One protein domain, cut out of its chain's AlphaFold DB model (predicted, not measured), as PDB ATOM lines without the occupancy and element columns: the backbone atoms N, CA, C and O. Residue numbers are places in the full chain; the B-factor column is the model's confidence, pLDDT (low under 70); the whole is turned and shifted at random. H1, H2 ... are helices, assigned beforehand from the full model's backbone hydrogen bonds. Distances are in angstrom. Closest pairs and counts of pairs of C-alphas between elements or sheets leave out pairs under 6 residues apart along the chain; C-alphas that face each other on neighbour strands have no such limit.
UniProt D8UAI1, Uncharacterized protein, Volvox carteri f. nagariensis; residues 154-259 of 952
ATOM      1  N   LYS A 154     240.399 364.304 249.034       93.62
ATOM      2  CA  LYS A 154     239.697 363.561 247.967       93.62
ATOM      3  C   LYS A 154     239.475 364.402 246.701       93.62
ATOM      4  O   LYS A 154     239.672 363.900 245.597       93.62
ATOM      5  N   ARG A 155     239.103 365.679 246.849       92.50
ATOM      6  CA  ARG A 155     238.889 366.624 245.742       92.50
ATOM      7  C   ARG A 155     240.209 367.049 245.105       92.50
ATOM      8  O   ARG A 155     240.292 367.138 243.881       92.50
ATOM      9  N   LEU A 156     241.249 367.250 245.919       95.25
ATOM     10  CA  LEU A 156     242.611 367.453 245.431       95.25
ATOM     11  C   LEU A 156     243.090 366.230 244.632       95.25
ATOM     12  O   LEU A 156     243.623 366.385 243.537       95.25
ATOM     13  N   GLU A 157     242.853 365.013 245.126       95.88
ATOM     14  CA  GLU A 157     243.222 363.782 244.420       95.88
ATOM     15  C   GLU A 157     242.436 363.594 243.107       95.88
ATOM     16  O   GLU A 157     243.008 363.153 242.111       95.88
ATOM     17  N   GLU A 158     241.146 363.948 243.068       95.38
ATOM     18  CA  GLU A 158     240.333 363.937 241.842       95.38
ATOM     19  C   GLU A 158     240.828 364.961 240.813       95.38
ATOM     20  O   GLU A 158     241.026 364.611 239.647       95.38
ATOM     21  N   PHE A 159     241.140 366.188 241.240       95.44
ATOM     22  CA  PHE A 159     241.763 367.185 240.370       95.44
ATOM     23  C   PHE A 159     243.107 366.682 239.816       95.44
ATOM     24  O   PHE A 159     243.310 366.668 238.599       95.44
ATOM     25  N   LEU A 160     243.992 366.168 240.677       96.56
ATOM     26  CA  LEU A 160     245.307 365.643 240.292       96.56
ATOM     27  C   LEU A 160     245.240 364.374 239.419       96.56
ATOM     28  O   LEU A 160     246.192 364.091 238.696       96.56
ATOM     29  N   LYS A 161     244.124 363.629 239.400       95.94
ATOM     30  CA  LYS A 161     243.879 362.559 238.406       95.94
ATOM     31  C   LYS A 161     243.626 363.102 236.992       95.94
ATOM     32  O   LYS A 161     243.775 362.353 236.029       95.94
ATOM     33  N   THR A 162     243.257 364.378 236.857       95.75
ATOM     34  CA  THR A 162     242.997 365.052 235.567       95.75
ATOM     35  C   THR A 162     244.071 366.066 235.161       95.75
ATOM     36  O   THR A 162     244.155 366.423 233.985       95.75
ATOM     37  N   ALA A 163     244.894 366.516 236.111       95.94
ATOM     38  CA  ALA A 163     245.976 367.467 235.881       95.94
ATOM     39  C   ALA A 163     247.034 366.924 234.904       95.94
ATOM     40  O   ALA A 163     247.350 365.732 234.877       95.94
ATOM     41  N   THR A 164     247.628 367.817 234.110       95.94
ATOM     42  CA  THR A 164     248.797 367.487 233.285       95.94
ATOM     43  C   THR A 164     249.991 367.131 234.174       95.94
ATOM     44  O   THR A 164     250.203 367.821 235.174       95.94
ATOM     45  N   PRO A 165     250.801 366.109 233.830       95.44
ATOM     46  CA  PRO A 165     251.993 365.781 234.606       95.44
ATOM     47  C   PRO A 165     252.956 366.985 234.668       95.44
ATOM     48  O   PRO A 165     253.054 367.732 233.690       95.44
ATOM     49  N   PRO A 166     253.664 367.177 235.797       96.50
ATOM     50  CA  PRO A 166     254.584 368.297 236.004       96.50
ATOM     51  C   PRO A 166     255.724 368.268 234.981       96.50
ATOM     52  O   PRO A 166     256.138 367.192 234.551       96.50
ATOM     53  N   SER A 167     256.261 369.424 234.585       97.19
ATOM     54  CA  SER A 167     257.310 369.451 233.561       97.19
ATOM     55  C   SER A 167     258.633 368.853 234.045       97.19
ATOM     56  O   SER A 167     258.933 368.788 235.238       97.19
ATOM     57  N   ALA A 168     259.507 368.512 233.094       96.31
ATOM     58  CA  ALA A 168     260.881 368.118 233.392       96.31
ATOM     59  C   ALA A 168     261.690 369.209 234.130       96.31
ATOM     60  O   ALA A 168     262.724 368.882 234.716       96.31
ATOM     61  N   GLN A 169     261.260 370.478 234.097       95.69
ATOM     62  CA  GLN A 169     261.885 371.575 234.843       95.69
ATOM     63  C   GLN A 169     261.339 371.645 236.272       95.69
ATOM     64  O   GLN A 169     262.132 371.573 237.208       95.69
ATOM     65  N   CYS A 170     260.014 371.664 236.457       95.81
ATOM     66  CA  CYS A 170     259.409 371.626 237.792       95.81
ATOM     67  C   CYS A 170     259.817 370.357 238.568       95.81
ATOM     68  O   CYS A 170     260.228 370.456 239.716       95.81
ATOM     69  N   CYS A 171     259.858 369.180 237.934       96.88
ATOM     70  CA  CYS A 171     260.376 367.957 238.561       96.88
ATOM     71  C   CYS A 171     261.819 368.084 239.079       96.88
ATOM     72  O   CYS A 171     262.162 367.502 240.106       96.88
ATOM     73  N   GLU A 172     262.673 368.843 238.387       95.56
ATOM     74  CA  GLU A 172     264.041 369.095 238.844       95.56
ATOM     75  C   GLU A 172     264.088 370.154 239.950       95.56
ATOM     76  O   GLU A 172     264.851 369.994 240.898       95.56
ATOM     77  N   ALA A 173     263.257 371.197 239.870       94.38
ATOM     78  CA  ALA A 173     263.140 372.222 240.903       94.38
ATOM     79  C   ALA A 173     262.602 371.641 242.224       94.38
ATOM     80  O   ALA A 173     263.225 371.830 243.266       94.38
ATOM     81  N   THR A 174     261.516 370.861 242.180       93.31
ATOM     82  CA  THR A 174     260.941 370.168 243.345       93.31
ATOM     83  C   THR A 174     261.904 369.122 243.907       93.31
ATOM     84  O   THR A 174     262.045 369.021 245.123       93.31
ATOM     85  N   SER A 175     262.640 368.392 243.055       93.12
ATOM     86  CA  SER A 175     263.694 367.479 243.521       93.12
ATOM     87  C   SER A 175     264.849 368.231 244.192       93.12
ATOM     88  O   SER A 175     265.211 367.892 245.313       93.12
ATOM     89  N   LYS A 176     265.382 369.301 243.585       92.62
ATOM     90  CA  LYS A 176     266.416 370.158 244.197       92.62
ATOM     91  C   LYS A 176     265.946 370.758 245.527       92.62
ATOM     92  O   LYS A 176     266.722 370.790 246.477       92.62
ATOM     93  N   PHE A 177     264.686 371.179 245.616       89.12
ATOM     94  CA  PHE A 177     264.076 371.713 246.832       89.12
ATOM     95  C   PHE A 177     263.990 370.665 247.953       89.12
ATOM     96  O   PHE A 177     264.548 370.873 249.032       89.12
ATOM     97  N   ASN A 178     263.364 369.515 247.682       90.62
ATOM     98  CA  ASN A 178     263.227 368.429 248.653       90.62
ATOM     99  C   ASN A 178     264.584 367.799 249.026       90.62
ATOM    100  O   ASN A 178     264.771 367.381 250.160       90.62
ATOM    101  N   ASN A 179     265.566 367.778 248.124       88.50
ATOM    102  CA  ASN A 179     266.903 367.271 248.443       88.50
ATOM    103  C   ASN A 179     267.742 368.271 249.262       88.50
ATOM    104  O   ASN A 179     268.583 367.836 250.044       88.50
ATOM    105  N   LYS A 180     267.557 369.591 249.077       88.38
ATOM    106  CA  LYS A 180     268.356 370.625 249.766       88.38
ATOM    107  C   LYS A 180     267.852 370.942 251.173       88.38
ATOM    108  O   LYS A 180     268.669 371.175 252.054       88.38
ATOM    109  N   TYR A 181     266.536 370.992 251.366       83.19
ATOM    110  CA  TYR A 181     265.938 371.371 252.653       83.19
ATOM    111  C   TYR A 181     265.257 370.199 253.364       83.19
ATOM    112  O   TYR A 181     265.238 370.163 254.592       83.19
ATOM    113  N   CYS A 182     264.742 369.244 252.578       75.44
ATOM    114  CA  CYS A 182     263.876 368.139 252.994       75.44
ATOM    115  C   CYS A 182     262.585 368.598 253.694       75.44
ATOM    116  O   CYS A 182     262.523 369.656 254.321       75.44
ATOM    117  N   SER A 183     261.529 367.789 253.648       80.94
ATOM    118  CA  SER A 183     260.274 368.079 254.368       80.94
ATOM    119  C   SER A 183     260.383 367.711 255.859       80.94
ATOM    120  O   SER A 183     259.429 367.268 256.485       80.94
ATOM    121  N   CYS A 184     261.591 367.866 256.399       84.69
ATOM    122  CA  CYS A 184     262.074 367.372 257.687       84.69
ATOM    123  C   CYS A 184     262.419 368.521 258.642       84.69
ATOM    124  O   CYS A 184     262.438 368.338 259.854       84.69
ATOM    125  N   SER A 185     262.684 369.712 258.097       90.06
ATOM    126  CA  SER A 185     262.723 370.949 258.872       90.06
ATOM    127  C   SER A 185     261.289 371.388 259.172       90.06
ATOM    128  O   SER A 185     260.495 371.571 258.245       90.06
ATOM    129  N   SER A 186     260.967 371.604 260.448       88.31
ATOM    130  CA  SER A 186     259.664 372.118 260.899       88.31
ATOM    131  C   SER A 186     259.267 373.400 260.164       88.31
ATOM    132  O   SER A 186     258.184 373.468 259.601       88.31
ATOM    133  N   ALA A 187     260.186 374.358 260.011       88.69
ATOM    134  CA  ALA A 187     259.931 375.609 259.292       88.69
ATOM    135  C   ALA A 187     259.587 375.427 257.793       88.69
ATOM    136  O   ALA A 187     258.935 376.288 257.194       88.69
ATOM    137  N   VAL A 188     260.017 374.322 257.169       89.94
ATOM    138  CA  VAL A 188     259.600 373.938 255.807       89.94
ATOM    139  C   VAL A 188     258.228 373.270 255.843       89.94
ATOM    140  O   VAL A 188     257.407 373.534 254.965       89.94
ATOM    141  N   LEU A 189     257.967 372.447 256.861       90.31
ATOM    142  CA  LEU A 189     256.696 371.758 257.044       90.31
ATOM    143  C   LEU A 189     255.548 372.728 257.358       90.31
ATOM    144  O   LEU A 189     254.527 372.665 256.685       90.31
ATOM    145  N   ASP A 190     255.744 373.690 258.261       92.00
ATOM    146  CA  ASP A 190     254.786 374.760 258.580       92.00
ATOM    147  C   ASP A 190     254.445 375.601 257.341       92.00
ATOM    148  O   ASP A 190     253.299 375.987 257.103       92.00
ATOM    149  N   LEU A 191     255.455 375.892 256.510       90.00
ATOM    150  CA  LEU A 191     255.254 376.605 255.252       90.00
ATOM    151  C   LEU A 191     254.424 375.766 254.273       90.00
ATOM    152  O   LEU A 191     253.520 376.302 253.637       90.00
ATOM    153  N   VAL A 192     254.712 374.469 254.161       90.44
ATOM    154  CA  VAL A 192     253.953 373.519 253.339       90.44
ATOM    155  C   VAL A 192     252.503 373.391 253.816       90.44
ATOM    156  O   VAL A 192     251.597 373.524 252.996       90.44
ATOM    157  N   LEU A 193     252.285 373.211 255.120       90.00
ATOM    158  CA  LEU A 193     250.973 373.122 255.762       90.00
ATOM    159  C   LEU A 193     250.125 374.364 255.468       90.00
ATOM    160  O   LEU A 193     248.998 374.233 254.985       90.00
ATOM    161  N   SER A 194     250.725 375.557 255.564       90.62
ATOM    162  CA  SER A 194     250.050 376.818 255.224       90.62
ATOM    163  C   SER A 194     249.634 376.949 253.744       90.62
ATOM    164  O   SER A 194     248.841 377.830 253.405       90.62
ATOM    165  N   PHE A 195     250.121 376.071 252.855       88.50
ATOM    166  CA  PHE A 195     249.646 375.928 251.470       88.50
ATOM    167  C   PHE A 195     248.668 374.754 251.265       88.50
ATOM    168  O   PHE A 195     247.993 374.715 250.235       88.50
ATOM    169  N   THR A 196     248.568 373.808 252.203       93.00
ATOM    170  CA  THR A 196     247.719 372.604 252.111       93.00
ATOM    171  C   THR A 196     246.599 372.578 253.157       93.00
ATOM    172  O   THR A 196     246.231 371.512 253.642       93.00
ATOM    173  N   ASN A 197     246.041 373.750 253.491       93.00
ATOM    174  CA  ASN A 197     244.961 373.930 254.477       93.00
ATOM    175  C   ASN A 197     245.279 373.325 255.863       93.00
ATOM    176  O   ASN A 197     244.381 372.809 256.524       93.00
ATOM    177  N   ASP A 198     246.557 373.341 256.250       93.75
ATOM    178  CA  ASP A 198     247.112 372.717 257.458       93.75
ATOM    179  C   ASP A 198     246.843 371.196 257.581       93.75
ATOM    180  O   ASP A 198     246.981 370.599 258.647       93.75
ATOM    181  N   ASP A 199     246.534 370.533 256.459       94.00
ATOM    182  CA  ASP A 199     246.339 369.085 256.357       94.00
ATOM    183  C   ASP A 199     247.549 368.395 255.707       94.00
ATOM    184  O   ASP A 199     247.859 368.570 254.520       94.00
ATOM    185  N   MET A 200     248.195 367.521 256.479       92.50
ATOM    186  CA  MET A 200     249.301 366.685 256.010       92.50
ATOM    187  C   MET A 200     248.915 365.729 254.873       92.50
ATOM    188  O   MET A 200     249.768 365.344 254.065       92.50
ATOM    189  N   ASN A 201     247.650 365.321 254.775       94.38
ATOM    190  CA  ASN A 201     247.199 364.359 253.773       94.38
ATOM    191  C   ASN A 201     247.111 364.993 252.385       94.38
ATOM    192  O   ASN A 201     247.549 364.366 251.419       94.38
ATOM    193  N   GLN A 202     246.662 366.247 252.274       94.25
ATOM    194  CA  GLN A 202     246.781 367.034 251.042       94.25
ATOM    195  C   GLN A 202     248.239 367.111 250.553       94.25
ATOM    196  O   GLN A 202     248.495 366.874 249.369       94.25
ATOM    197  N   TYR A 203     249.217 367.326 251.442       94.25
ATOM    198  CA  TYR A 203     250.634 367.309 251.055       94.25
ATOM    199  C   TYR A 203     251.130 365.913 250.635       94.25
ATOM    200  O   TYR A 203     251.796 365.771 249.604       94.25
ATOM    201  N   ARG A 204     250.773 364.853 251.372       94.38
ATOM    202  CA  ARG A 204     251.086 363.458 250.999       94.38
ATOM    203  C   ARG A 204     250.476 363.086 249.631       94.38
ATOM    204  O   ARG A 204     251.134 362.423 248.829       94.38
ATOM    205  N   VAL A 205     249.263 363.554 249.322       95.69
ATOM    206  CA  VAL A 205     248.584 363.378 248.021       95.69
ATOM    207  C   VAL A 205     249.302 364.134 246.896       95.69
ATOM    208  O   VAL A 205     249.572 363.543 245.846       95.69
ATOM    209  N   LEU A 206     249.677 365.399 247.122       95.44
ATOM    210  CA  LEU A 206     250.427 366.215 246.160       95.44
ATOM    211  C   LEU A 206     251.773 365.561 245.796       95.44
ATOM    212  O   LEU A 206     252.118 365.441 244.620       95.44
ATOM    213  N   ASN A 207     252.510 365.054 246.787       94.88
ATOM    214  CA  ASN A 207     253.782 364.369 246.547       94.88
ATOM    215  C   ASN A 207     253.622 363.039 245.806       94.88
ATOM    216  O   ASN A 207     254.385 362.774 244.880       94.88
ATOM    217  N   LYS A 208     252.595 362.237 246.125       95.75
ATOM    218  CA  LYS A 208     252.264 361.022 245.355       95.75
ATOM    219  C   LYS A 208     251.883 361.333 243.903       95.75
ATOM    220  O   LYS A 208     251.969 360.455 243.044       95.75
ATOM    221  N   PHE A 209     251.448 362.553 243.582       96.50
ATOM    222  CA  PHE A 209     251.306 363.003 242.196       96.50
ATOM    223  C   PHE A 209     252.665 363.368 241.567       96.50
ATOM    224  O   PHE A 209     252.970 362.857 240.487       96.50
ATOM    225  N   PHE A 210     253.514 364.146 242.252       96.56
ATOM    226  CA  PHE A 210     254.866 364.474 241.772       96.56
ATOM    227  C   PHE A 210     255.743 363.237 241.533       96.56
ATOM    228  O   PHE A 210     256.331 363.121 240.461       96.56
ATOM    229  N   GLU A 211     255.778 362.278 242.463       96.12
ATOM    230  CA  GLU A 211     256.509 361.012 242.307       96.12
ATOM    231  C   GLU A 211     256.109 360.307 241.003       96.12
ATOM    232  O   GLU A 211     256.959 360.004 240.162       96.12
ATOM    233  N   ARG A 212     254.801 360.092 240.792       97.06
ATOM    234  CA  ARG A 212     254.275 359.417 239.596       97.06
ATOM    235  C   ARG A 212     254.574 360.198 238.316       97.06
ATOM    236  O   ARG A 212     255.026 359.597 237.342       97.06
ATOM    237  N   GLY A 213     254.344 361.511 238.310       96.69
ATOM    238  CA  GLY A 213     254.544 362.365 237.139       96.69
ATOM    239  C   GLY A 213     256.012 362.486 236.726       96.69
ATOM    240  O   GLY A 213     256.360 362.264 235.568       96.69
ATOM    241  N   CYS A 214     256.903 362.744 237.682       97.44
ATOM    242  CA  CYS A 214     258.330 362.899 237.411       97.44
ATOM    243  C   CYS A 214     258.993 361.563 237.022       97.44
ATOM    244  O   CYS A 214     259.812 361.519 236.097       97.44
ATOM    245  N   LYS A 215     258.545 360.442 237.611       96.81
ATOM    246  CA  LYS A 215     258.946 359.081 237.211       96.81
ATOM    247  C   LYS A 215     258.553 358.741 235.766       96.81
ATOM    248  O   LYS A 215     259.352 358.115 235.075       96.81
ATOM    249  N   GLN A 216     257.398 359.201 235.269       96.69
ATOM    250  CA  GLN A 216     257.015 359.051 233.850       96.69
ATOM    251  C   GLN A 216     257.935 359.827 232.891       96.69
ATOM    252  O   GLN A 216     258.100 359.430 231.740       96.69
ATOM    253  N   ILE A 217     258.553 360.911 233.364       96.56
ATOM    254  CA  ILE A 217     259.459 361.785 232.595       96.56
ATOM    255  C   ILE A 217     260.933 361.339 232.720       96.56
ATOM    256  O   ILE A 217     261.818 361.894 232.072       96.56
ATOM    257  N   GLY A 218     261.215 360.302 233.518       97.00
ATOM    258  CA  GLY A 218     262.569 359.781 233.732       97.00
ATOM    259  C   GLY A 218     263.404 360.576 234.741       97.00
ATOM    260  O   GLY A 218     264.597 360.312 234.873       97.00
ATOM    261  N   LYS A 219     262.797 361.515 235.479       95.69
ATOM    262  CA  LYS A 219     263.406 362.184 236.640       95.69
ATOM    263  C   LYS A 219     262.743 361.640 237.914       95.69
ATOM    264  O   LYS A 219     261.708 362.168 238.306       95.69
ATOM    265  N   PRO A 220     263.254 360.564 238.542       93.69
ATOM    266  CA  PRO A 220     262.638 360.032 239.756       93.69
ATOM    267  C   PRO A 220     262.636 361.094 240.865       93.69
ATOM    268  O   PRO A 220     263.674 361.672 241.178       93.69
ATOM    269  N   TYR A 221     261.462 361.340 241.444       95.38
ATOM    270  CA  TYR A 221     261.281 362.192 242.616       95.38
ATOM    271  C   TYR A 221     260.906 361.308 243.803       95.38
ATOM    272  O   TYR A 221     259.888 360.622 243.749       95.38
ATOM    273  N   THR A 222     261.716 361.348 244.855       94.06
ATOM    274  CA  THR A 222     261.443 360.712 246.149       94.06
ATOM    275  C   THR A 222     261.137 361.824 247.143       94.06
ATOM    276  O   THR A 222     261.926 362.762 247.243       94.06
ATOM    277  N   LEU A 223     260.016 361.740 247.862       92.75
ATOM    278  CA  LEU A 223     259.739 362.618 249.002       92.75
ATOM    279  C   LEU A 223     260.628 362.209 250.188       92.75
ATOM    280  O   LEU A 223     260.768 361.018 250.448       92.75
ATOM    281  N   TYR A 224     261.167 363.185 250.924       91.00
ATOM    282  CA  TYR A 224     261.827 362.955 252.211       91.00
ATOM    283  C   TYR A 224     261.013 363.645 253.306       91.00
ATOM    284  O   TYR A 224     261.005 364.871 253.391       91.00
ATOM    285  N   PHE A 225     260.282 362.848 254.083       89.38
ATOM    286  CA  PHE A 225     259.280 363.287 255.056       89.38
ATOM    287  C   PHE A 225     259.137 362.279 256.215       89.38
ATOM    288  O   PHE A 225     259.252 361.071 255.989       89.38
ATOM    289  N   GLU A 226     258.876 362.755 257.439       87.19
ATOM    290  CA  GLU A 226     258.792 361.934 258.666       87.19
ATOM    291  C   GLU A 226     259.969 360.936 258.782       87.19
ATOM    292  O   GLU A 226     261.131 361.329 258.703       87.19
ATOM    293  N   SER A 227     259.707 359.637 258.929       86.69
ATOM    294  CA  SER A 227     260.726 358.589 259.076       86.69
ATOM    295  C   SER A 227     261.569 358.336 257.819       86.69
ATOM    296  O   SER A 227     262.614 357.699 257.906       86.69
ATOM    297  N   THR A 228     261.164 358.852 256.651       86.25
ATOM    298  CA  THR A 228     261.978 358.779 255.419       86.25
ATOM    299  C   THR A 228     263.027 359.891 255.330       86.25
ATOM    300  O   THR A 228     263.845 359.899 254.409       86.25
ATOM    301  N   CYS A 229     263.033 360.832 256.279       87.25
ATOM    302  CA  CYS A 229     264.059 361.857 256.397       87.25
ATOM    303  C   CYS A 229     265.451 361.232 256.607       87.25
ATOM    304  O   CYS A 229     265.621 360.418 257.515       87.25
ATOM    305  N   PRO A 230     266.477 361.606 255.816       82.50
ATOM    306  CA  PRO A 230     267.811 361.033 255.956       82.50
ATOM    307  C   PRO A 230     268.467 361.473 257.276       82.50
ATOM    308  O   PRO A 230     269.045 362.556 257.366       82.50
ATOM    309  N   THR A 231     268.440 360.590 258.280       79.12
ATOM    310  CA  THR A 231     268.925 360.779 259.669       79.12
ATOM    311  C   THR A 231     270.393 361.192 259.812       79.12
ATOM    312  O   THR A 231     270.836 361.519 260.909       79.12
ATOM    313  N   LYS A 232     271.168 361.167 258.723       64.19
ATOM    314  CA  LYS A 232     272.599 361.503 258.682       64.19
ATOM    315  C   LYS A 232     272.935 362.528 257.589       64.19
ATOM    316  O   LYS A 232     274.014 362.463 257.011       64.19
ATOM    317  N   ASN A 233     272.018 363.444 257.262       56.28
ATOM    318  CA  ASN A 233     272.274 364.517 256.296       56.28
ATOM    319  C   ASN A 233     272.787 365.791 257.012       56.28
ATOM    320  O   ASN A 233     271.973 366.560 257.526       56.28
ATOM    321  N   PRO A 234     274.112 366.056 257.064       52.69
ATOM    322  CA  PRO A 234     274.684 367.145 257.870       52.69
ATOM    323  C   PRO A 234     274.301 368.551 257.380       52.69
ATOM    324  O   PRO A 234     274.524 369.532 258.081       52.69
ATOM    325  N   LEU A 235     273.694 368.661 256.194       52.25
ATOM    326  CA  LEU A 235     273.176 369.911 255.635       52.25
ATOM    327  C   LEU A 235     271.911 370.430 256.348       52.25
ATOM    328  O   LEU A 235     271.508 371.564 256.106       52.25
ATOM    329  N   VAL A 236     271.301 369.630 257.234       54.19
ATOM    330  CA  VAL A 236     270.139 370.024 258.060       54.19
ATOM    331  C   VAL A 236     270.574 370.577 259.436       54.19
ATOM    332  O   VAL A 236     269.751 370.791 260.319       54.19
ATOM    333  N   ALA A 237     271.868 370.871 259.625       46.62
ATOM    334  CA  ALA A 237     272.377 371.630 260.771       46.62
ATOM    335  C   ALA A 237     272.021 373.131 260.648       46.62
ATOM    336  O   ALA A 237     272.845 373.945 260.240       46.62
ATOM    337  N   GLU A 238     270.756 373.457 260.938       47.25
ATOM    338  CA  GLU A 238     270.139 374.799 261.005       47.25
ATOM    339  C   GLU A 238     270.723 375.919 260.106       47.25
ATOM    340  O   GLU A 238     271.138 376.977 260.592       47.25
ATOM    341  N   PRO A 239     270.663 375.792 258.767       48.09
ATOM    342  CA  PRO A 239     270.694 376.972 257.911       48.09
ATOM    343  C   PRO A 239     269.396 377.770 258.121       48.09
ATOM    344  O   PRO A 239     268.319 377.321 257.724       48.09
ATOM    345  N   SER A 240     269.484 378.961 258.728       45.94
ATOM    346  CA  SER A 240     268.325 379.825 259.001       45.94
ATOM    347  C   SER A 240     267.577 380.182 257.707       45.94
ATOM    348  O   SER A 240     268.013 380.962 256.856       45.94
ATOM    349  N   LEU A 241     266.443 379.513 257.514       50.34
ATOM    350  CA  LEU A 241     265.890 379.279 256.188       50.34
ATOM    351  C   LEU A 241     265.062 380.481 255.719       50.34
ATOM    352  O   LEU A 241     263.978 380.756 256.235       50.34
ATOM    353  N   ASN A 242     265.565 381.222 254.725       52.56
ATOM    354  CA  ASN A 242     264.860 382.401 254.224       52.56
ATOM    355  C   ASN A 242     263.553 381.999 253.513       52.56
ATOM    356  O   ASN A 242     263.553 381.548 252.362       52.56
ATOM    357  N   ARG A 243     262.430 382.224 254.208       50.44
ATOM    358  CA  ARG A 243     261.056 381.855 253.827       50.44
ATOM    359  C   ARG A 243     260.653 382.318 252.416       50.44
ATOM    360  O   ARG A 243     259.818 381.669 251.786       50.44
ATOM    361  N   SER A 244     261.260 383.388 251.882       51.94
ATOM    362  CA  SER A 244     261.008 383.845 250.504       51.94
ATOM    363  C   SER A 244     261.501 382.862 249.436       51.94
ATOM    364  O   SER A 244     260.850 382.704 248.405       51.94
ATOM    365  N   SER A 245     262.633 382.192 249.669       56.00
ATOM    366  CA  SER A 245     263.256 381.298 248.682       56.00
ATOM    367  C   SER A 245     262.439 380.023 248.488       56.00
ATOM    368  O   SER A 245     262.228 379.592 247.356       56.00
ATOM    369  N   CYS A 246     261.906 379.455 249.574       49.09
ATOM    370  CA  CYS A 246     261.024 378.289 249.508       49.09
ATOM    371  C   CYS A 246     259.705 378.616 248.809       49.09
ATOM    372  O   CYS A 246     259.288 377.901 247.898       49.09
ATOM    373  N   ARG A 247     259.090 379.745 249.189       61.03
ATOM    374  CA  ARG A 247     257.852 380.239 248.583       61.03
ATOM    375  C   ARG A 247     257.967 380.356 247.059       61.03
ATOM    376  O   ARG A 247     257.081 379.881 246.359       61.03
ATOM    377  N   SER A 248     259.073 380.899 246.541       57.34
ATOM    378  CA  SER A 248     259.249 381.084 245.093       57.34
ATOM    379  C   SER A 248     259.296 379.778 244.286       57.34
ATOM    380  O   SER A 248     258.921 379.797 243.116       57.34
ATOM    381  N   VAL A 249     259.754 378.660 244.866       57.59
ATOM    382  CA  VAL A 249     259.778 377.356 244.172       57.59
ATOM    383  C   VAL A 249     258.392 376.708 244.191       57.59
ATOM    384  O   VAL A 249     257.930 376.205 243.167       57.59
ATOM    385  N   VAL A 250     257.699 376.783 245.333       60.59
ATOM    386  CA  VAL A 250     256.328 376.272 245.490       60.59
ATOM    387  C   VAL A 250     255.355 377.015 244.566       60.59
ATOM    388  O   VAL A 250     254.604 376.374 243.832       60.59
ATOM    389  N   GLU A 251     255.420 378.351 244.518       63.56
ATOM    390  CA  GLU A 251     254.598 379.168 243.613       63.56
ATOM    391  C   GLU A 251     254.874 378.842 242.132       63.56
ATOM    392  O   GLU A 251     253.928 378.684 241.361       63.56
ATOM    393  N   MET A 252     256.140 378.660 241.727       61.75
ATOM    394  CA  MET A 252     256.501 378.334 240.336       61.75
ATOM    395  C   MET A 252     255.871 377.013 239.860       61.75
ATOM    396  O   MET A 252     255.253 376.970 238.794       61.75
ATOM    397  N   CYS A 253     255.985 375.946 240.655       62.62
ATOM    398  CA  CYS A 253     255.424 374.640 240.303       62.62
ATOM    399  C   CYS A 253     253.887 374.599 240.382       62.62
ATOM    400  O   CYS A 253     253.257 373.952 239.545       62.62
ATOM    401  N   LEU A 254     253.260 375.304 241.334       63.69
ATOM    402  CA  LEU A 254     251.795 375.405 241.399       63.69
ATOM    403  C   LEU A 254     251.215 376.168 240.198       63.69
ATOM    404  O   LEU A 254     250.206 375.743 239.634       63.69
ATOM    405  N   VAL A 255     251.867 377.250 239.758       62.50
ATOM    406  CA  VAL A 255     251.453 377.992 238.557       62.50
ATOM    407  C   VAL A 255     251.555 377.117 237.304       62.50
ATOM    408  O   VAL A 255     250.621 377.111 236.503       62.50
ATOM    409  N   GLU A 256     252.626 376.329 237.140       59.62
ATOM    410  CA  GLU A 256     252.747 375.425 235.986       59.62
ATOM    411  C   GLU A 256     251.639 374.352 235.964       59.62
ATOM    412  O   GLU A 256     251.061 374.096 234.906       59.62
ATOM    413  N   LEU A 257     251.270 373.790 237.124       56.16
ATOM    414  CA  LEU A 257     250.182 372.807 237.236       56.16
ATOM    415  C   LEU A 257     248.810 373.367 236.837       56.16
ATOM    416  O   LEU A 257     248.026 372.665 236.198       56.16
ATOM    417  N   VAL A 258     248.512 374.624 237.180       55.66
ATOM    418  CA  VAL A 258     247.245 375.272 236.796       55.66
ATOM    419  C   VAL A 258     247.263 375.674 235.316       55.66
ATOM    420  O   VAL A 258     246.315 375.385 234.579       55.66
ATOM    421  N   VAL A 259     248.344 376.308 234.849       52.66
ATOM    422  CA  VAL A 259     248.442 376.867 233.487       52.66
ATOM    423  C   VAL A 259     248.587 375.779 232.414       52.66
ATOM    424  O   VAL A 259     248.029 375.932 231.324       52.66
TER     425      VAL A 259
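This is residues 154 to 259 of the 952 residues of an uncharacterized protein of Volvox carteri f. nagariensis (UniProt D8UAI1). Two pairs of helices, H1 beside H4 and H2 beside H5, make a helical body, with H3 at the end where H4 and H5 begin. A long loop, residues 217 to 242, folds back from the end of H4 to that same end and swings round to H5. The printed part has 106 residues, with five named helices in the order H1 to H5 and no named strand; its class is all helix. It is compact, with a radius of gyration of the C-alphas of 13.4 A, and spans 39 by 30 by 26 A.

H4, residues 200 to 216, touches H1, residues 154 to 162, with residues 202 to 209 alone. They run the same way at a shallow tilt of 15 degrees; their closest C-alphas, of Glu 157 and Val 205, are 6.5 A apart. H3, residues 186 to 193, only just touches H4, with 3 pairs of C-alphas within 8 A, the closest Leu 193 and Met 200 at 6.7 A; they are about perpendicular, at 86 degrees. H2, residues 170 to 180, is close to H4 but not clearly touching, with the closest C-alphas, of Cys 171 and Cys 214, 5.6 A apart. H2 touches H5, residues 243 to 259, opposite ways at a shallow tilt of 24 degrees; the closest C-alphas, of Cys 170 and Cys 253, are 5.6 A apart. H4 and H5 are apart. Every O i to N i+4 pair is within hydrogen-bond range in H2; the counts are 4 of 5 in H1, 3 of 4 in H3, and 12 of 13 in both H4 and H5.

H4 measures 24.7 A from first to last C-alpha, H5 24.4 A, H2 15.0 A, H1 12.9 A and H3 10.1 A. C-alpha 154 begins H1 at (239.697, 363.561, 247.967), C-alpha 200 begins H4 at (249.301, 366.685, 256.010), and C-alpha 259 ends H5 at (248.442, 376.867, 233.487).

The two C-alphas farthest apart, of Thr 162 and Ala 237, are 39.3 A apart. The printed part has no cut, and the link from H4 to H5 is long, with 26 residues. The mean pLDDT of the printed part is 82.7, and residues 232 to 259 are under 70.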